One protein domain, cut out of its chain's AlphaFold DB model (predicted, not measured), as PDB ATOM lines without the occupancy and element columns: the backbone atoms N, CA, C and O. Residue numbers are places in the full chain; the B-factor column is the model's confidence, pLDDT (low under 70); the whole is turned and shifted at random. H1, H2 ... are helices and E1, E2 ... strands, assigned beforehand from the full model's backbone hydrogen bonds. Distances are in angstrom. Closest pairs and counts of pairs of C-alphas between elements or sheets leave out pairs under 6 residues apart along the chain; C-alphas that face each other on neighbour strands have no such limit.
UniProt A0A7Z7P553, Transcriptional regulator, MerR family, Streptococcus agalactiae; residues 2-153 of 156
ATOM      1  N   GLN A   2     -13.299  56.425   5.153       68.88
ATOM      2  CA  GLN A   2     -13.380  55.230   6.026       68.88
ATOM      3  C   GLN A   2     -12.614  53.968   5.555       68.88
ATOM      4  O   GLN A   2     -12.018  53.264   6.363       68.88
ATOM      5  N   ILE A   3     -12.553  53.683   4.246       77.25
ATOM      6  CA  ILE A   3     -11.856  52.485   3.719       77.25
ATOM      7  C   ILE A   3     -10.334  52.550   3.952       77.25
ATOM      8  O   ILE A   3      -9.681  51.520   4.135       77.25
ATOM      9  N   ARG A   4      -9.753  53.756   3.960       78.25
ATOM     10  CA  ARG A   4      -8.308  53.954   4.144       78.25
ATOM     11  C   ARG A   4      -7.891  53.672   5.587       78.25
ATOM     12  O   ARG A   4      -6.877  53.018   5.800       78.25
ATOM     13  N   GLU A   5      -8.700  54.091   6.554       79.94
ATOM     14  CA  GLU A   5      -8.473  53.825   7.980       79.94
ATOM     15  C   GLU A   5      -8.577  52.334   8.305       79.94
ATOM     16  O   GLU A   5      -7.720  51.785   8.995       79.94
ATOM     17  N   LEU A   6      -9.565  51.644   7.723       78.88
ATOM     18  CA  LEU A   6      -9.701  50.195   7.871       78.88
ATOM     19  C   LEU A   6      -8.464  49.456   7.340       78.88
ATOM     20  O   LEU A   6      -7.943  48.575   8.024       78.88
ATOM     21  N   ARG A   7      -7.926  49.853   6.179       80.88
ATOM     22  CA  ARG A   7      -6.688  49.265   5.633       80.88
ATOM     23  C   ARG A   7      -5.475  49.505   6.534       80.88
ATOM     24  O   ARG A   7      -4.735  48.561   6.782       80.88
ATOM     25  N   LEU A   8      -5.315  50.711   7.080       83.94
ATOM     26  CA  LEU A   8      -4.238  51.028   8.033       83.94
ATOM     27  C   LEU A   8      -4.351  50.202   9.327       83.94
ATOM     28  O   LEU A   8      -3.352  49.734   9.876       83.94
ATOM     29  N   SER A   9      -5.576  49.965   9.802       77.19
ATOM     30  CA  SER A   9      -5.817  49.130  10.983       77.19
ATOM     31  C   SER A   9      -5.490  47.649  10.744       77.19
ATOM     32  O   SER A   9      -5.028  46.966  11.655       77.19
ATOM     33  N   ILE A  10      -5.679  47.147   9.519       86.00
ATOM     34  CA  ILE A  10      -5.301  45.780   9.133       86.00
ATOM     35  C   ILE A  10      -3.780  45.668   9.012       86.00
ATOM     36  O   ILE A  10      -3.203  44.707   9.513       86.00
ATOM     37  N   ASP A  11      -3.135  46.657   8.397       86.62
ATOM     38  CA  ASP A  11      -1.688  46.668   8.180       86.62
ATOM     39  C   ASP A  11      -0.916  46.725   9.508       86.62
ATOM     40  O   ASP A  11      -0.032  45.912   9.769       86.62
ATOM     41  N   SER A  12      -1.361  47.579  10.437       85.56
ATOM     42  CA  SER A  12      -0.786  47.648  11.789       85.56
ATOM     43  C   SER A  12      -1.001  46.374  12.617       85.56
ATOM     44  O   SER A  12      -0.156  46.024  13.440       85.56
ATOM     45  N   LYS A  13      -2.117  45.659  12.422       86.69
ATOM     46  CA  LYS A  13      -2.351  44.357  13.067       86.69
ATOM     47  C   LYS A  13      -1.459  43.263  12.476       86.69
ATOM     48  O   LYS A  13      -0.975  42.430  13.239       86.69
ATOM     49  N   LYS A  14      -1.213  43.283  11.162       86.88
ATOM     50  CA  LYS A  14      -0.284  42.359  10.495       86.88
ATOM     51  C   LYS A  14       1.155  42.569  10.959       86.88
ATOM     52  O   LYS A  14       1.780  41.607  11.382       86.88
ATOM     53  N   ASP A  15       1.625  43.813  11.017       90.75
ATOM     54  CA  ASP A  15       2.979  44.127  11.500       90.75
ATOM     55  C   ASP A  15       3.210  43.656  12.950       90.75
ATOM     56  O   ASP A  15       4.250  43.088  13.287       90.75
ATOM     57  N   LYS A  16       2.203  43.813  13.821       85.88
ATOM     58  CA  LYS A  16       2.255  43.288  15.197       85.88
ATOM     59  C   LYS A  16       2.322  41.761  15.240       85.88
ATOM     60  O   LYS A  16       3.051  41.215  16.069       85.88
ATOM     61  N   LEU A  17       1.579  41.082  14.366       89.94
ATOM     62  CA  LEU A  17       1.603  39.625  14.259       89.94
ATOM     63  C   LEU A  17       2.974  39.136  13.779       89.94
ATOM     64  O   LEU A  17       3.551  38.249  14.401       89.94
ATOM     65  N   ASP A  18       3.526  39.760  12.742       91.69
ATOM     66  CA  ASP A  18       4.829  39.389  12.183       91.69
ATOM     67  C   ASP A  18       5.956  39.573  13.207       91.69
ATOM     68  O   ASP A  18       6.843  38.723  13.337       91.69
ATOM     69  N   LYS A  19       5.887  40.636  14.017       90.69
ATOM     70  CA  LYS A  19       6.807  40.844  15.146       90.69
ATOM     71  C   LYS A  19       6.666  39.763  16.213       90.69
ATOM     72  O   LYS A  19       7.681  39.221  16.649       90.69
ATOM     73  N   ALA A  20       5.441  39.410  16.607       86.06
ATOM     74  CA  ALA A  20       5.205  38.345  17.582       86.06
ATOM     75  C   ALA A  20       5.732  36.986  17.085       86.06
ATOM     76  O   ALA A  20       6.410  36.278  17.828       86.06
ATOM     77  N   VAL A  21       5.508  36.658  15.810       90.12
ATOM     78  CA  VAL A  21       6.010  35.425  15.182       90.12
ATOM     79  C   VAL A  21       7.542  35.400  15.140       90.12
ATOM     80  O   VAL A  21       8.148  34.371  15.444       90.12
ATOM     81  N   ASN A  22       8.193  36.518  14.810       91.19
ATOM     82  CA  ASN A  22       9.658  36.596  14.794       91.19
ATOM     83  C   ASN A  22      10.282  36.476  16.190       91.19
ATOM     84  O   ASN A  22      11.334  35.846  16.333       91.19
ATOM     85  N   LEU A  23       9.642  37.034  17.220       87.44
ATOM     86  CA  LEU A  23      10.084  36.865  18.604       87.44
ATOM     87  C   LEU A  23       9.992  35.400  19.034       87.44
ATOM     88  O   LEU A  23      10.979  34.860  19.530       87.44
ATOM     89  N   LEU A  24       8.867  34.732  18.761       84.44
ATOM     90  CA  LEU A  24       8.691  33.311  19.075       84.44
ATOM     91  C   LEU A  24       9.736  32.434  18.373       84.44
ATOM     92  O   LEU A  24      10.386  31.626  19.029       84.44
ATOM     93  N   LYS A  25       9.989  32.663  17.077       85.31
ATOM     94  CA  LYS A  25      11.052  31.959  16.336       85.31
ATOM     95  C   LYS A  25      12.445  32.200  16.915       85.31
ATOM     96  O   LYS A  25      13.291  31.307  16.888       85.31
ATOM     97  N   THR A  26      12.714  33.411  17.396       81.50
ATOM     98  CA  THR A  26      14.014  33.758  17.985       81.50
ATOM     99  C   THR A  26      14.202  33.061  19.327       81.50
ATOM    100  O   THR A  26      15.266  32.487  19.557       81.50
ATOM    101  N   VAL A  27      13.162  33.039  20.167       80.50
ATOM    102  CA  VAL A  27      13.157  32.318  21.445       80.50
ATOM    103  C   VAL A  27      13.326  30.817  21.212       80.50
ATOM    104  O   VAL A  27      14.241  30.238  21.775       80.50
ATOM    105  N   GLU A  28      12.563  30.199  20.307       79.12
ATOM    106  CA  GLU A  28      12.672  28.765  19.980       79.12
ATOM    107  C   GLU A  28      14.067  28.383  19.451       79.12
ATOM    108  O   GLU A  28      14.650  27.358  19.818       79.12
ATOM    109  N   LYS A  29      14.666  29.239  18.617       76.94
ATOM    110  CA  LYS A  29      16.025  29.035  18.096       76.94
ATOM    111  C   LYS A  29      17.097  29.210  19.173       76.94
ATOM    112  O   LYS A  29      18.150  28.578  19.099       76.94
ATOM    113  N   GLN A  30      16.869  30.089  20.142       72.81
ATOM    114  CA  GLN A  30      17.767  30.282  21.274       72.81
ATOM    115  C   GLN A  30      17.634  29.133  22.275       72.81
ATOM    116  O   GLN A  30      18.651  28.631  22.746       72.81
ATOM    117  N   ASP A  31      16.416  28.667  22.529       72.56
ATOM    118  CA  ASP A  31      16.121  27.578  23.454       72.56
ATOM    119  C   ASP A  31      16.651  26.243  22.919       72.56
ATOM    120  O   ASP A  31      17.386  25.551  23.612       72.56
ATOM    121  N   SER A  32      16.440  25.943  21.634       63.06
ATOM    122  CA  SER A  32      17.008  24.742  20.994       63.06
ATOM    123  C   SER A  32      18.543  24.726  21.000       63.06
ATOM    124  O   SER A  32      19.151  23.685  21.250       63.06
ATOM    125  N   LYS A  33      19.198  25.879  20.799       67.50
ATOM    126  CA  LYS A  33      20.661  26.003  20.944       67.50
ATOM    127  C   LYS A  33      21.127  25.868  22.393       67.50
ATOM    128  O   LYS A  33      22.174  25.278  22.637       67.50
ATOM    129  N   THR A  34      20.370  26.418  23.338       71.56
ATOM    130  CA  THR A  34      20.697  26.396  24.770       71.56
ATOM    131  C   THR A  34      20.532  24.991  25.342       71.56
ATOM    132  O   THR A  34      21.422  24.516  26.040       71.56
ATOM    133  N   LEU A  35      19.459  24.285  24.977       68.62
ATOM    134  CA  LEU A  35      19.233  22.883  25.330       68.62
ATOM    135  C   LEU A  35      20.312  21.969  24.736       68.62
ATOM    136  O   LEU A  35      20.831  21.111  25.446       68.62
ATOM    137  N   GLY A  36      20.711  22.193  23.477       64.81
ATOM    138  CA  GLY A  36      21.839  21.483  22.866       64.81
ATOM    139  C   GLY A  36      23.151  21.705  23.623       64.81
ATOM    140  O   GLY A  36      23.829  20.749  23.985       64.81
ATOM    141  N   TYR A  37      23.467  22.959  23.960       67.00
ATOM    142  CA  TYR A  37      24.669  23.311  24.720       67.00
ATOM    143  C   TYR A  37      24.676  22.736  26.147       67.00
ATOM    144  O   TYR A  37      25.705  22.256  26.620       67.00
ATOM    145  N   LEU A  38      23.531  22.745  26.832       70.88
ATOM    146  CA  LEU A  38      23.383  22.141  28.157       70.88
ATOM    147  C   LEU A  38      23.553  20.620  28.094       70.88
ATOM    148  O   LEU A  38      24.264  20.057  28.924       70.88
ATOM    149  N   SER A  39      22.965  19.966  27.088       67.69
ATOM    150  CA  SER A  39      23.154  18.534  26.845       67.69
ATOM    151  C   SER A  39      24.626  18.200  26.592       67.69
ATOM    152  O   SER A  39      25.148  17.262  27.187       67.69
ATOM    153  N   ASP A  40      25.325  18.992  25.777       64.75
ATOM    154  CA  ASP A  40      26.753  18.797  25.501       64.75
ATOM    155  C   ASP A  40      27.622  18.962  26.759       64.75
ATOM    156  O   ASP A  40      28.556  18.183  26.974       64.75
ATOM    157  N   ILE A  41      27.309  19.931  27.628       69.81
ATOM    158  CA  ILE A  41      28.014  20.118  28.906       69.81
ATOM    159  C   ILE A  41      27.785  18.926  29.838       69.81
ATOM    160  O   ILE A  41      28.750  18.410  30.407       69.81
ATOM    161  N   VAL A  42      26.536  18.478  29.988       70.88
ATOM    162  CA  VAL A  42      26.188  17.344  30.857       70.88
ATOM    163  C   VAL A  42      26.867  16.068  30.359       70.88
ATOM    164  O   VAL A  42      27.530  15.381  31.139       70.88
ATOM    165  N   LEU A  43      26.810  15.806  29.049       66.31
ATOM    166  CA  LEU A  43      27.506  14.683  28.417       66.31
ATOM    167  C   LEU A  43      29.021  14.761  28.641       66.31
ATOM    168  O   LEU A  43      29.654  13.760  28.981       66.31
ATOM    169  N   MET A  44      29.623  15.944  28.503       65.75
ATOM    170  CA  MET A  44      31.054  16.134  28.730       65.75
ATOM    171  C   MET A  44      31.446  15.927  30.201       65.75
ATOM    172  O   MET A  44      32.519  15.380  30.472       65.75
ATOM    173  N   GLU A  45      30.610  16.337  31.155       64.69
ATOM    174  CA  GLU A  45      30.879  16.187  32.586       64.69
ATOM    175  C   GLU A  45      30.742  14.733  33.058       64.69
ATOM    176  O   GLU A  45      31.619  14.225  33.770       64.69
ATOM    177  N   GLU A  46      29.691  14.033  32.624       66.69
ATOM    178  CA  GLU A  46      29.521  12.599  32.878       66.69
ATOM    179  C   GLU A  46      30.662  11.790  32.274       66.69
ATOM    180  O   GLU A  46      31.258  10.944  32.952       66.69
ATOM    181  N   ASN A  47      31.031  12.112  31.032       65.00
ATOM    182  CA  ASN A  47      32.159  11.481  30.379       65.00
ATOM    183  C   ASN A  47      33.442  11.759  31.177       65.00
ATOM    184  O   ASN A  47      34.123  10.827  31.589       65.00
ATOM    185  N   LYS A  48      33.736  13.011  31.550       63.00
ATOM    186  CA  LYS A  48      34.921  13.355  32.360       63.00
ATOM    187  C   LYS A  48      34.988  12.581  33.684       63.00
ATOM    188  O   LYS A  48      36.078  12.161  34.079       63.00
ATOM    189  N   ARG A  49      33.856  12.362  34.367       64.81
ATOM    190  CA  ARG A  49      33.795  11.547  35.597       64.81
ATOM    191  C   ARG A  49      34.107  10.074  35.329       64.81
ATOM    192  O   ARG A  49      34.933   9.502  36.045       64.81
ATOM    193  N   LYS A  50      33.480   9.469  34.313       64.00
ATOM    194  CA  LYS A  50      33.719   8.065  33.928       64.00
ATOM    195  C   LYS A  50      35.168   7.860  33.460       64.00
ATOM    196  O   LYS A  50      35.849   6.959  33.949       64.00
ATOM    197  N   TRP A  51      35.688   8.776  32.644       61.69
ATOM    198  CA  TRP A  51      37.088   8.817  32.211       61.69
ATOM    199  C   TRP A  51      38.063   8.950  33.366       61.69
ATOM    200  O   TRP A  51      39.043   8.217  33.416       61.69
ATOM    201  N   GLY A  52      37.794   9.841  34.321       64.56
ATOM    202  CA  GLY A  52      38.658  10.016  35.484       64.56
ATOM    203  C   GLY A  52      38.745   8.754  36.344       64.56
ATOM    204  O   GLY A  52      39.825   8.416  36.819       64.56
ATOM    205  N   LYS A  53      37.634   8.028  36.524       70.50
ATOM    206  CA  LYS A  53      37.627   6.742  37.244       70.50
ATOM    207  C   LYS A  53      38.418   5.673  36.491       70.50
ATOM    208  O   LYS A  53      39.264   5.017  37.096       70.50
ATOM    209  N   LEU A  54      38.200   5.553  35.182       67.06
ATOM    210  CA  LEU A  54      38.918   4.604  34.334       67.06
ATOM    211  C   LEU A  54      40.427   4.905  34.319       67.06
ATOM    212  O   LEU A  54      41.234   4.023  34.604       67.06
ATOM    213  N   GLN A  55      40.814   6.167  34.101       68.44
ATOM    214  CA  GLN A  55      42.207   6.618  34.163       68.44
ATOM    215  C   GLN A  55      42.839   6.338  35.526       68.44
ATOM    216  O   GLN A  55      43.954   5.830  35.574       68.44
ATOM    217  N   LYS A  56      42.138   6.611  36.634       71.31
ATOM    218  CA  LYS A  56      42.634   6.283  37.979       71.31
ATOM    219  C   LYS A  56      42.847   4.782  38.161       71.31
ATOM    220  O   LYS A  56      43.882   4.400  38.692       71.31
ATOM    221  N   SER A  57      41.917   3.946  37.696       72.50
ATOM    222  CA  SER A  57      42.049   2.485  37.765       72.50
ATOM    223  C   SER A  57      43.282   1.991  37.006       72.50
ATOM    224  O   SER A  57      44.022   1.150  37.505       72.50
ATOM    225  N   ILE A  58      43.537   2.540  35.820       72.31
ATOM    226  CA  ILE A  58      44.686   2.173  34.980       72.31
ATOM    227  C   ILE A  58      45.978   2.655  35.608       72.31
ATOM    228  O   ILE A  58      46.916   1.882  35.720       72.31
ATOM    229  N   VAL A  59      46.033   3.912  36.049       75.75
ATOM    230  CA  VAL A  59      47.213   4.459  36.724       75.75
ATOM    231  C   VAL A  59      47.541   3.625  37.960       75.75
ATOM    232  O   VAL A  59      48.696   3.264  38.151       75.75
ATOM    233  N   LEU A  60      46.535   3.236  38.747       81.88
ATOM    234  CA  LEU A  60      46.721   2.366  39.904       81.88
ATOM    235  C   LEU A  60      47.254   0.980  39.503       81.88
ATOM    236  O   LEU A  60      48.199   0.495  40.120       81.88
ATOM    237  N   GLN A  61      46.725   0.374  38.438       76.56
ATOM    238  CA  GLN A  61      47.242  -0.890  37.898       76.56
ATOM    239  C   GLN A  61      48.689  -0.767  37.385       76.56
ATOM    240  O   GLN A  61      49.505  -1.637  37.681       76.56
ATOM    241  N   VAL A  62      49.042   0.316  36.676       79.75
ATOM    242  CA  VAL A  62      50.420   0.563  36.207       79.75
ATOM    243  C   VAL A  62      51.360   0.680  37.402       79.75
ATOM    244  O   VAL A  62      52.411   0.043  37.420       79.75
ATOM    245  N   ILE A  63      50.977   1.464  38.412       84.44
ATOM    246  CA  ILE A  63      51.771   1.653  39.631       84.44
ATOM    247  C   ILE A  63      51.997   0.308  40.330       84.44
ATOM    248  O   ILE A  63      53.132   0.000  40.687       84.44
ATOM    249  N   MET A  64      50.959  -0.525  40.459       87.06
ATOM    250  CA  MET A  64      51.087  -1.863  41.047       87.06
ATOM    251  C   MET A  64      52.065  -2.753  40.270       87.06
ATOM    252  O   MET A  64      52.924  -3.385  40.881       87.06
ATOM    253  N   ILE A  65      51.996  -2.767  38.934       84.12
ATOM    254  CA  ILE A  65      52.928  -3.539  38.092       84.12
ATOM    255  C   ILE A  65      54.370  -3.043  38.272       84.12
ATOM    256  O   ILE A  65      55.286  -3.857  38.382       84.12
ATOM    257  N   ILE A  66      54.581  -1.725  38.339       85.75
ATOM    258  CA  ILE A  66      55.909  -1.133  38.554       85.75
ATOM    259  C   ILE A  66      56.474  -1.539  39.915       85.75
ATOM    260  O   ILE A  66      57.634  -1.939  39.994       85.75
ATOM    261  N   ILE A  67      55.664  -1.481  40.976       89.88
ATOM    262  CA  ILE A  67      56.085  -1.896  42.320       89.88
ATOM    263  C   ILE A  67      56.512  -3.366  42.302       89.88
ATOM    264  O   ILE A  67      57.616  -3.682  42.742       89.88
ATOM    265  N   VAL A  68      55.694  -4.254  41.727       87.81
ATOM    266  CA  VAL A  68      56.034  -5.681  41.607       87.81
ATOM    267  C   VAL A  68      57.341  -5.867  40.831       87.81
ATOM    268  O   VAL A  68      58.228  -6.584  41.288       87.81
ATOM    269  N   TYR A  69      57.519  -5.169  39.709       85.75
ATOM    270  CA  TYR A  69      58.740  -5.259  38.910       85.75
ATOM    271  C   TYR A  69      59.991  -4.809  39.685       85.75
ATOM    272  O   TYR A  69      61.006  -5.505  39.675       85.75
ATOM    273  N   ILE A  70      59.912  -3.697  40.422       88.12
ATOM    274  CA  ILE A  70      61.017  -3.202  41.257       88.12
ATOM    275  C   ILE A  70      61.337  -4.197  42.378       88.12
ATOM    276  O   ILE A  70      62.506  -4.508  42.597       88.12
ATOM    277  N   THR A  71      60.323  -4.743  43.059       87.81
ATOM    278  CA  THR A  71      60.548  -5.739  44.124       87.81
ATOM    279  C   THR A  71      61.224  -7.007  43.597       87.81
ATOM    280  O   THR A  71      62.139  -7.517  44.242       87.81
ATOM    281  N   LEU A  72      60.855  -7.469  42.395       86.25
ATOM    282  CA  LEU A  72      61.499  -8.605  41.735       86.25
ATOM    283  C   LEU A  72      62.964  -8.318  41.384       86.25
ATOM    284  O   LEU A  72      63.808  -9.188  41.583       86.25
ATOM    285  N   ILE A  73      63.286  -7.106  40.917       86.19
ATOM    286  CA  ILE A  73      64.675  -6.704  40.647       86.19
ATOM    287  C   ILE A  73      65.494  -6.680  41.941       86.19
ATOM    288  O   ILE A  73      66.589  -7.241  41.982       86.19
ATOM    289  N   ILE A  74      64.971  -6.067  43.008       89.19
ATOM    290  CA  ILE A  74      65.658  -6.004  44.307       89.19
ATOM    291  C   ILE A  74      65.914  -7.420  44.840       89.19
ATOM    292  O   ILE A  74      67.028  -7.721  45.270       89.19
ATOM    293  N   ALA A  75      64.921  -8.311  44.752       87.38
ATOM    294  CA  ALA A  75      65.067  -9.708  45.149       87.38
ATOM    295  C   ALA A  75      66.115 -10.448  44.299       87.38
ATOM    296  O   ALA A  75      66.944 -11.176  44.844       87.38
ATOM    297  N   ALA A  76      66.128 -10.232  42.980       87.12
ATOM    298  CA  ALA A  76      67.100 -10.842  42.072       87.12
ATOM    299  C   ALA A  76      68.543 -10.456  42.431       87.12
ATOM    300  O   ALA A  76      69.426 -11.315  42.460       87.12
ATOM    301  N   VAL A  77      68.767  -9.172  42.735       86.81
ATOM    302  CA  VAL A  77      70.075  -8.643  43.141       86.81
ATOM    303  C   VAL A  77      70.469  -9.163  44.523       86.81
ATOM    304  O   VAL A  77      71.575  -9.673  44.679       86.81
ATOM    305  N   SER A  78      69.567  -9.105  45.508       88.00
ATOM    306  CA  SER A  78      69.852  -9.551  46.880       88.00
ATOM    307  C   SER A  78      70.149 -11.048  46.972       88.00
ATOM    308  O   SER A  78      70.940 -11.459  47.816       88.00
ATOM    309  N   LEU A  79      69.522 -11.868  46.125       87.56
ATOM    310  CA  LEU A  79      69.733 -13.317  46.088       87.56
ATOM    311  C   LEU A  79      70.857 -13.723  45.115       87.56
ATOM    312  O   LEU A  79      71.192 -14.903  45.033       87.56
ATOM    313  N   ASN A  80      71.430 -12.769  44.368       85.69
ATOM    314  CA  ASN A  80      72.401 -12.984  43.289       85.69
ATOM    315  C   ASN A  80      71.926 -13.996  42.218       85.69
ATOM    316  O   ASN A  80      72.715 -14.682  41.565       85.69
ATOM    317  N   GLN A  81      70.607 -14.098  42.031       84.00
ATOM    318  CA  GLN A  81      69.956 -15.062  41.146       84.00
ATOM    319  C   GLN A  81      69.656 -14.413  39.790       84.00
ATOM    320  O   GLN A  81      68.619 -13.783  39.590       84.00
ATOM    321  N   ARG A  82      70.548 -14.598  38.810       79.94
ATOM    322  CA  ARG A  82      70.403 -14.001  37.463       79.94
ATOM    323  C   ARG A  82      69.182 -14.500  36.682       79.94
ATOM    324  O   ARG A  82      68.678 -13.777  35.828       79.94
ATOM    325  N   TRP A  83      68.675 -15.698  36.975       83.88
ATOM    326  CA  TRP A  83      67.477 -16.243  36.322       83.88
ATOM    327  C   TRP A  83      66.189 -15.501  36.720       83.88
ATOM    328  O   TRP A  83      65.272 -15.397  35.907       83.88
ATOM    329  N   LEU A  84      66.144 -14.901  37.916       82.00
ATOM    330  CA  LEU A  84      64.998 -14.109  38.375       82.00
ATOM    331  C   LEU A  84      64.754 -12.876  37.486       82.00
ATOM    332  O   LEU A  84      63.610 -12.472  37.298       82.00
ATOM    333  N   MET A  85      65.812 -12.311  36.891       79.69
ATOM    334  CA  MET A  85      65.703 -11.180  35.961       79.69
ATOM    335  C   MET A  85      64.936 -11.562  34.689       79.69
ATOM    336  O   MET A  85      64.083 -10.805  34.231       79.69
ATOM    337  N   TRP A  86      65.185 -12.757  34.146       83.19
ATOM    338  CA  TRP A  86      64.468 -13.261  32.969       83.19
ATOM    339  C   TRP A  86      62.980 -13.475  33.260       83.19
ATOM    340  O   TRP A  86      62.125 -13.146  32.433       83.19
ATOM    341  N   ILE A  87      62.658 -13.948  34.465       84.12
ATOM    342  CA  ILE A  87      61.272 -14.083  34.926       84.12
ATOM    343  C   ILE A  87      60.623 -12.708  35.081       84.12
ATOM    344  O   ILE A  87      59.521 -12.504  34.577       84.12
ATOM    345  N   ALA A  88      61.306 -11.746  35.709       82.56
ATOM    346  CA  ALA A  88      60.786 -10.395  35.901       82.56
ATOM    347  C   ALA A  88      60.434  -9.715  34.567       82.56
ATOM    348  O   ALA A  88      59.351  -9.145  34.433       82.56
ATOM    349  N   VAL A  89      61.306  -9.832  33.559       83.31
ATOM    350  CA  VAL A  89      61.055  -9.301  32.209       83.31
ATOM    351  C   VAL A  89      59.862  -9.997  31.549       83.31
ATOM    352  O   VAL A  89      59.000  -9.334  30.973       83.31
ATOM    353  N   THR A  90      59.768 -11.322  31.667       84.25
ATOM    354  CA  THR A  90      58.665 -12.099  31.077       84.25
ATOM    355  C   THR A  90      57.319 -11.719  31.700       84.25
ATOM    356  O   THR A  90      56.354 -11.450  30.984       84.25
ATOM    357  N   VAL A  91      57.260 -11.620  33.032       84.19
ATOM    358  CA  VAL A  91      56.058 -11.199  33.769       84.19
ATOM    359  C   VAL A  91      55.660  -9.771  33.392       84.19
ATOM    360  O   VAL A  91      54.480  -9.513  33.156       84.19
ATOM    361  N   PHE A  92      56.626  -8.857  33.265       82.44
ATOM    362  CA  PHE A  92      56.366  -7.478  32.852       82.44
ATOM    363  C   PHE A  92      55.753  -7.395  31.447       82.44
ATOM    364  O   PHE A  92      54.765  -6.687  31.242       82.44
ATOM    365  N   LEU A  93      56.287  -8.153  30.483       82.75
ATOM    366  CA  LEU A  93      55.755  -8.193  29.119       82.75
ATOM    367  C   LEU A  93      54.331  -8.757  29.069       82.75
ATOM    368  O   LEU A  93      53.478  -8.199  28.375       82.75
ATOM    369  N   ILE A  94      54.047  -9.826  29.817       84.62
ATOM    370  CA  ILE A  94      52.698 -10.406  29.892       84.62
ATOM    371  C   ILE A  94      51.724  -9.408  30.529       84.62
ATOM    372  O   ILE A  94      50.646  -9.172  29.981       84.62
ATOM    373  N   ALA A  95      52.118  -8.771  31.637       79.56
ATOM    374  CA  ALA A  95      51.295  -7.784  32.330       79.56
ATOM    375  C   ALA A  95      50.967  -6.579  31.434       79.56
ATOM    376  O   ALA A  95      49.811  -6.169  31.355       79.56
ATOM    377  N   MET A  96      51.951  -6.062  30.690       75.12
ATOM    378  CA  MET A  96      51.747  -4.985  29.715       75.12
ATOM    379  C   MET A  96      50.759  -5.382  28.613       75.12
ATOM    380  O   MET A  96      49.819  -4.641  28.331       75.12
ATOM    381  N   ASN A  97      50.917  -6.565  28.013       76.19
ATOM    382  CA  ASN A  97      50.011  -7.028  26.957       76.19
ATOM    383  C   ASN A  97      48.575  -7.229  27.468       76.19
ATOM    384  O   ASN A  97      47.623  -6.787  26.818       76.19
ATOM    385  N   GLY A  98      48.419  -7.837  28.649       76.94
ATOM    386  CA  GLY A  98      47.122  -8.011  29.302       76.94
ATOM    387  C   GLY A  98      46.455  -6.677  29.637       76.94
ATOM    388  O   GLY A  98      45.257  -6.506  29.417       76.94
ATOM    389  N   MET A  99      47.238  -5.692  30.077       70.62
ATOM    390  CA  MET A  99      46.745  -4.355  30.393       70.62
ATOM    391  C   MET A  99      46.213  -3.617  29.163       70.62
ATOM    392  O   MET A  99      45.127  -3.037  29.214       70.62
ATOM    393  N   VAL A 100      46.929  -3.675  28.035       68.50
ATOM    394  CA  VAL A 100      46.451  -3.079  26.776       68.50
ATOM    395  C   VAL A 100      45.168  -3.771  26.304       68.50
ATOM    396  O   VAL A 100      44.260  -3.109  25.799       68.50
ATOM    397  N   TRP A 101      45.054  -5.087  26.510       70.50
ATOM    398  CA  TRP A 101      43.859  -5.847  26.136       70.50
ATOM    399  C   TRP A 101      42.646  -5.462  26.968       70.50
ATOM    400  O   TRP A 101      41.588  -5.152  26.415       70.50
ATOM    401  N   TYR A 102      42.825  -5.407  28.285       69.56
ATOM    402  CA  TYR A 102      41.796  -4.969  29.215       69.56
ATOM    403  C   TYR A 102      41.346  -3.537  28.909       69.56
ATOM    404  O   TYR A 102      40.152  -3.266  28.796       69.56
ATOM    405  N   PHE A 103      42.296  -2.627  28.670       66.19
ATOM    406  CA  PHE A 103      41.969  -1.242  28.350       66.19
ATOM    407  C   PHE A 103      41.195  -1.111  27.036       66.19
ATOM    408  O   PHE A 103      40.222  -0.362  26.968       66.19
ATOM    409  N   LYS A 104      41.549  -1.893  26.009       64.69
ATOM    410  CA  LYS A 104      40.791  -1.921  24.751       64.69
ATOM    411  C   LYS A 104      39.332  -2.328  24.966       64.69
ATOM    412  O   LYS A 104      38.455  -1.793  24.292       64.69
ATOM    413  N   GLN A 105      39.053  -3.272  25.865       63.75
ATOM    414  CA  GLN A 105      37.670  -3.668  26.136       63.75
ATOM    415  C   GLN A 105      36.870  -2.552  26.816       63.75
ATOM    416  O   GLN A 105      35.685  -2.396  26.537       63.75
ATOM    417  N   GLN A 106      37.525  -1.741  27.644       60.44
ATOM    418  CA  GLN A 106      36.892  -0.715  28.473       60.44
ATOM    419  C   GLN A 106      36.668   0.634  27.762       60.44
ATOM    420  O   GLN A 106      35.983   1.502  28.303       60.44
ATOM    421  N   VAL A 107      37.196   0.826  26.546       59.69
ATOM    422  CA  VAL A 107      37.066   2.089  25.796       59.69
ATOM    423  C   VAL A 107      36.236   1.904  24.530       59.69
ATOM    424  O   VAL A 107      36.521   1.055  23.686       59.69
ATOM    425  N   VAL A 108      35.222   2.751  24.373       61.84
ATOM    426  CA  VAL A 108      34.346   2.815  23.203       61.84
ATOM    427  C   VAL A 108      34.419   4.230  22.635       61.84
ATOM    428  O   VAL A 108      34.321   5.200  23.366       61.84
ATOM    429  N   TYR A 109      34.612   4.391  21.333       62.22
ATOM    430  CA  TYR A 109      34.749   5.709  20.713       62.22
ATOM    431  C   TYR A 109      33.417   6.125  20.101       62.22
ATOM    432  O   TYR A 109      32.842   5.355  19.337       62.22
ATOM    433  N   LEU A 110      32.934   7.332  20.403       60.88
ATOM    434  CA  LEU A 110      31.728   7.897  19.798       60.88
ATOM    435  C   LEU A 110      32.118   8.864  18.675       60.88
ATOM    436  O   LEU A 110      32.878   9.815  18.881       60.88
ATOM    437  N   CYS A 111      31.597   8.631  17.469       58.66
ATOM    438  CA  CYS A 111      31.758   9.576  16.367       58.66
ATOM    439  C   CYS A 111      30.719  10.710  16.473       58.66
ATOM    440  O   CYS A 111      29.528  10.408  16.496       58.66
ATOM    441  N   PRO A 112      31.113  11.998  16.444       58.50
ATOM    442  CA  PRO A 112      30.170  13.122  16.507       58.50
ATOM    443  C   PRO A 112      29.312  13.280  15.241       58.50
ATOM    444  O   PRO A 112      28.326  14.003  15.253       58.50
ATOM    445  N   ASN A 113      29.692  12.630  14.135       54.72
ATOM    446  CA  ASN A 113      29.022  12.799  12.843       54.72
ATOM    447  C   ASN A 113      27.924  11.753  12.599       54.72
ATOM    448  O   ASN A 113      26.911  12.049  11.979       54.72
ATOM    449  N   CYS A 114      28.120  10.521  13.077       58.88
ATOM    450  CA  CYS A 114      27.145   9.436  12.928       58.88
ATOM    451  C   CYS A 114      26.582   8.922  14.260       58.88
ATOM    452  O   CYS A 114      25.763   8.008  14.239       58.88
ATOM    453  N   HIS A 115      27.033   9.463  15.402       61.25
ATOM    454  CA  HIS A 115      26.671   9.027  16.760       61.25
ATOM    455  C   HIS A 115      26.799   7.512  17.004       61.25
ATOM    456  O   HIS A 115      26.254   6.980  17.967       61.25
ATOM    457  N   GLN A 116      27.548   6.805  16.155       55.12
ATOM    458  CA  GLN A 116      27.821   5.385  16.318       55.12
ATOM    459  C   GLN A 116      29.087   5.173  17.134       55.12
ATOM    460  O   GLN A 116      30.092   5.885  16.995       55.12
ATOM    461  N   THR A 117      29.011   4.159  17.984       58.94
ATOM    462  CA  THR A 117      30.089   3.689  18.835       58.94
ATOM    463  C   THR A 117      30.955   2.677  18.086       58.94
ATOM    464  O   THR A 117      30.449   1.740  17.475       58.94
ATOM    465  N   PHE A 118      32.278   2.845  18.116       61.19
ATOM    466  CA  PHE A 118      33.223   1.896  17.525       61.19
ATOM    467  C   PHE A 118      34.424   1.661  18.442       61.19
ATOM    468  O   PHE A 118      34.838   2.526  19.208       61.19
ATOM    469  N   THR A 119      35.013   0.472  18.363       57.22
ATOM    470  CA  THR A 119      36.253   0.132  19.073       57.22
ATOM    471  C   THR A 119      37.424   0.192  18.091       57.22
ATOM    472  O   THR A 119      37.420  -0.579  17.128       57.22
ATOM    473  N   PRO A 120      38.428   1.067  18.277       58.47
ATOM    474  CA  PRO A 120      39.553   1.152  17.361       58.47
ATOM    475  C   PRO A 120      40.432  -0.098  17.432       58.47
ATOM    476  O   PRO A 120      40.532  -0.795  18.446       58.47
ATOM    477  N   THR A 121      41.106  -0.365  16.320       57.06
ATOM    478  CA  THR A 121      42.050  -1.471  16.177       57.06
ATOM    479  C   THR A 121      43.289  -1.255  17.054       57.06
ATOM    480  O   THR A 121      43.764  -0.133  17.212       57.06
ATOM    481  N   TYR A 122      43.852  -2.348  17.582       49.44
ATOM    482  CA  TYR A 122      45.015  -2.372  18.489       49.44
ATOM    483  C   TYR A 122      46.199  -1.520  18.009       49.44
ATOM    484  O   TYR A 122      46.803  -0.777  18.778       49.44
ATOM    485  N   GLN A 123      46.504  -1.593  16.714       48.19
ATOM    486  CA  GLN A 123      47.604  -0.850  16.101       48.19
ATOM    487  C   GLN A 123      47.317   0.654  16.058       48.19
ATOM    488  O   GLN A 123      48.179   1.451  16.411       48.19
ATOM    489  N   ALA A 124      46.088   1.051  15.718       53.56
ATOM    490  CA  ALA A 124      45.668   2.450  15.764       53.56
ATOM    491  C   ALA A 124      45.666   2.985  17.204       53.56
ATOM    492  O   ALA A 124      45.966   4.157  17.429       53.56
ATOM    493  N   PHE A 125      45.384   2.114  18.179       54.91
ATOM    494  CA  PHE A 125      45.441   2.460  19.590       54.91
ATOM    495  C   PHE A 125      46.873   2.658  20.109       54.91
ATOM    496  O   PHE A 125      47.097   3.541  20.933       54.91
ATOM    497  N   ASN A 126      47.845   1.894  19.616       51.94
ATOM    498  CA  ASN A 126      49.239   2.018  20.047       51.94
ATOM    499  C   ASN A 126      50.004   3.123  19.294       51.94
ATOM    500  O   ASN A 126      50.912   3.735  19.842       51.94
ATOM    501  N   LEU A 127      49.636   3.393  18.034       51.66
ATOM    502  CA  LEU A 127      50.368   4.317  17.159       51.66
ATOM    503  C   LEU A 127      49.918   5.778  17.284       51.66
ATOM    504  O   LEU A 127      50.656   6.695  16.923       51.66
ATOM    505  N   ALA A 128      48.691   6.034  17.736       52.62
ATOM    506  CA  ALA A 128      48.217   7.407  17.813       52.62
ATOM    507  C   ALA A 128      48.716   8.098  19.091       52.62
ATOM    508  O   ALA A 128      48.672   7.529  20.179       52.62
ATOM    509  N   LYS A 129      49.166   9.349  18.937       44.16
ATOM    510  CA  LYS A 129      49.738  10.189  20.000       44.16
ATOM    511  C   LYS A 129      48.896  10.123  21.280       44.16
ATOM    512  O   LYS A 129      47.671  10.219  21.205       44.16
ATOM    513  N   HIS A 130      49.564   9.968  22.427       53.50
ATOM    514  CA  HIS A 130      48.978   9.881  23.769       53.50
ATOM    515  C   HIS A 130      48.305  11.197  24.199       53.50
ATOM    516  O   HIS A 130      48.745  11.874  25.124       53.50
ATOM    517  N   THR A 131      47.234  11.589  23.514       47.31
ATOM    518  CA  THR A 131      46.392  12.727  23.878       47.31
ATOM    519  C   THR A 131      45.033  12.180  24.323       47.31
ATOM    520  O   THR A 131      44.139  12.031  23.495       47.31
ATOM    521  N   PRO A 132      44.855  11.872  25.622       51.50
ATOM    522  CA  PRO A 132      43.693  11.145  26.159       51.50
ATOM    523  C   PRO A 132      42.357  11.906  26.104       51.50
ATOM    524  O   PRO A 132      41.369  11.453  26.663       51.50
ATOM    525  N   LYS A 133      42.317  13.100  25.498       44.88
ATOM    526  CA  LYS A 133      41.106  13.933  25.411       44.88
ATOM    527  C   LYS A 133      40.454  13.921  24.038       44.88
ATOM    528  O   LYS A 133      39.241  14.060  23.958       44.88
ATOM    529  N   THR A 134      41.233  13.813  22.965       49.81
ATOM    530  CA  THR A 134      40.703  13.835  21.601       49.81
ATOM    531  C   THR A 134      41.633  13.054  20.686       49.81
ATOM    532  O   THR A 134      42.812  13.382  20.537       49.81
ATOM    533  N   ARG A 135      41.096  12.024  20.029       56.03
ATOM    534  CA  ARG A 135      41.835  11.260  19.024       56.03
ATOM    535  C   ARG A 135      41.207  11.482  17.659       56.03
ATOM    536  O   ARG A 135      40.004  11.315  17.484       56.03
ATOM    537  N   LYS A 136      42.021  11.876  16.678       53.41
ATOM    538  CA  LYS A 136      41.608  11.862  15.270       53.41
ATOM    539  C   LYS A 136      41.657  10.417  14.801       53.41
ATOM    540  O   LYS A 136      42.729   9.908  14.487       53.41
ATOM    541  N   VAL A 137      40.511   9.761  14.787       57.34
ATOM    542  CA  VAL A 137      40.375   8.386  14.304       57.34
ATOM    543  C   VAL A 137      39.470   8.371  13.087       57.34
ATOM    544  O   VAL A 137      38.577   9.198  12.914       57.34
ATOM    545  N   PHE A 138      39.776   7.441  12.197       57.09
ATOM    546  CA  PHE A 138      38.967   7.177  11.028       57.09
ATOM    547  C   PHE A 138      37.702   6.445  11.476       57.09
ATOM    548  O   PHE A 138      37.797   5.376  12.080       57.09
ATOM    549  N   CYS A 139      36.532   7.026  11.220       57.91
ATOM    550  CA  CYS A 139      35.275   6.349  11.500       57.91
ATOM    551  C   CYS A 139      34.968   5.358  10.361       57.91
ATOM    552  O   CYS A 139      34.881   5.790   9.210       57.91
ATOM    553  N   PRO A 140      34.756   4.061  10.652       59.91
ATOM    554  CA  PRO A 140      34.455   3.056   9.630       59.91
ATOM    555  C   PRO A 140      33.060   3.225   9.005       59.91
ATOM    556  O   PRO A 140      32.797   2.671   7.947       59.91
ATOM    557  N   HIS A 141      32.171   3.997   9.637       57.62
ATOM    558  CA  HIS A 141      30.806   4.208   9.154       57.62
ATOM    559  C   HIS A 141      30.674   5.452   8.274       57.62
ATOM    560  O   HIS A 141      30.105   5.375   7.189       57.62
ATOM    561  N   CYS A 142      31.232   6.594   8.689       58.09
ATOM    562  CA  CYS A 142      31.137   7.833   7.908       58.09
ATOM    563  C   CYS A 142      32.356   8.100   7.011       58.09
ATOM    564  O   CYS A 142      32.352   9.080   6.274       58.09
ATOM    565  N   HIS A 143      33.398   7.258   7.072       59.56
ATOM    566  CA  HIS A 143      34.640   7.355   6.285       59.56
ATOM    567  C   HIS A 143      35.354   8.721   6.364       59.56
ATOM    568  O   HIS A 143      36.269   9.009   5.593       59.56
ATOM    569  N   GLN A 144      34.983   9.566   7.330       55.91
ATOM    570  CA  GLN A 144      35.576  10.876   7.562       55.91
ATOM    571  C   GLN A 144      36.466  10.856   8.805       55.91
ATOM    572  O   GLN A 144      36.138  10.270   9.841       55.91
ATOM    573  N   LYS A 145      37.608  11.545   8.714       53.06
ATOM    574  CA  LYS A 145      38.486  11.799   9.860       53.06
ATOM    575  C   LYS A 145      37.876  12.917  10.699       53.06
ATOM    576  O   LYS A 145      37.962  14.082  10.325       53.06
ATOM    577  N   SER A 146      37.287  12.566  11.834       54.91
ATOM    578  CA  SER A 146      36.732  13.526  12.792       54.91
ATOM    579  C   SER A 146      37.357  13.331  14.175       54.91
ATOM    580  O   SER A 146      37.961  12.296  14.468       54.91
ATOM    581  N   HIS A 147      37.282  14.364  15.016       53.59
ATOM    582  CA  HIS A 147      37.653  14.256  16.423       53.59
ATOM    583  C   HIS A 147      36.573  13.439  17.137       53.59
ATOM    584  O   HIS A 147      35.526  13.976  17.481       53.59
ATOM    585  N   SER A 148      36.798  12.139  17.324       57.28
ATOM    586  CA  SER A 148      35.882  11.306  18.103       57.28
ATOM    587  C   SER A 148      36.120  11.528  19.589       57.28
ATOM    588  O   SER A 148      37.277  11.572  20.032       57.28
ATOM    589  N   ILE A 149      35.036  11.605  20.348       60.69
ATOM    590  CA  ILE A 149      35.100  11.638  21.801       60.69
ATOM    591  C   ILE A 149      35.257  10.192  22.257       60.69
ATOM    592  O   ILE A 149      34.476   9.312  21.890       60.69
ATOM    593  N   GLU A 150      36.312   9.931  23.012       56.44
ATOM    594  CA  GLU A 150      36.474   8.642  23.658       56.44
ATOM    595  C   GLU A 150      35.402   8.563  24.775       56.44
ATOM    596  O   GLU A 150      35.219   9.523  25.525       56.44
ATOM    597  N   LEU A 151      34.645   7.468  24.869       59.09
ATOM    598  CA  LEU A 151      33.708   7.159  25.956       59.09
ATOM    599  C   LEU A 151      34.226   5.941  26.739       59.09
ATOM    600  O   LEU A 151      34.709   4.965  26.161       59.09
ATOM    601  N   ALA A 152      34.123   5.976  28.065       54.28
ATOM    602  CA  ALA A 152      34.289   4.764  28.863       54.28
ATOM    603  C   ALA A 152      33.063   3.865  28.635       54.28
ATOM    604  O   ALA A 152      31.939   4.371  28.614       54.28
ATOM    605  N   ARG A 153      33.267   2.556  28.436       52.62
ATOM    606  CA  ARG A 153      32.164   1.606  28.253       52.62
ATOM    607  C   ARG A 153      31.246   1.677  29.476       52.62
ATOM    608  O   ARG A 153      31.691   1.484  30.602       52.62
TER     609      ARG A 153
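Overview. This is residues 2 to 153 of the 156 residues of the protein "Transcriptional regulator, MerR family" of Streptococcus agalactiae (UniProt A0A7Z7P553). A small, strongly twisted sheet of three strands, E1, E3 and E2, forms with the short helix H3 a head at the end of a long helical hairpin, beside the middle of the very long helix H1. H2 folds back along the last part of H1 toward this head, and residues 2 to 43 of H1 stick out alone as a long straight arm. The printed part has 152 residues, with the named elements H1, H2, E1, H3, E2 and E3 along the chain; the sheet is antiparallel in the order E1, E3, E2, and the class is mostly helix. The whole is extended, with a radius of gyration of the C-alphas of 29.5 A and spans of 116 by 29 by 20 A.

Arrangement. The inner strand E3, residues 145 to 152, is staggered: residues 149 to 152 pair with the edge strand E1, residues 107 to 110, and residues 145 to 148 with the edge strand E2, residues 135 to 138. E1 and E3 are antiparallel at 135 degrees, with N 151 and O 108 within hydrogen-bond range at 2.7 A. E2 and E3 form a hairpin, antiparallel at 117 degrees, with N 148 and O 135 at 3.3 A. E1, H3, residues 122 to 127, and E2 make a split strand-helix-strand unit, two strands of one sheet that are both antiparallel to E3, with H3 between them along the chain and E3 between them in the sheet; its crossover is left-handed. H1, residues 2 to 78, only grazes the sheet, with its residues 44 to 55; the closest C-alphas of H1 and E3 are those of Trp 51 and Ala 152, 6.0 A apart. H1 and H2, residues 82 to 106, form a helical hairpin. They touch, H1 with residues 58 to 76 alone, at a shallow tilt of 16 degrees, opposite ways; their closest C-alphas are those of Ala 76 and Leu 84, 5.4 A apart. H2 and H3 are close but not clearly touching: their closest C-alphas, those of Lys 104 and Tyr 122, are 7.6 A apart. H1 and H3 are apart. Every O i to N i+4 pair is within hydrogen-bond range in H1 and H3; in H2 20 of 21 are.

Along the chain. E3 is 20.7 A long and ends at C-alpha 152, (34.289, 4.764, 28.863). H1 runs 113.1 A from C-alpha 2 at (-13.380, 55.230, 6.026) to C-alpha 78 at (69.852, -9.551, 46.880). H2 is 37.2 A long. E1 and E2 have 4 residues each and H3 has 6.

Size, cuts and confidence. The C-alphas farthest apart, those of Gln 2 and Asn 80, are 115.8 A apart. The printed part has no cut. The link from E1 to H3, 11 residues, is long. The mean pLDDT of the printed part is 71.1, and 74 residues are under 70, among them residues 102 to 153.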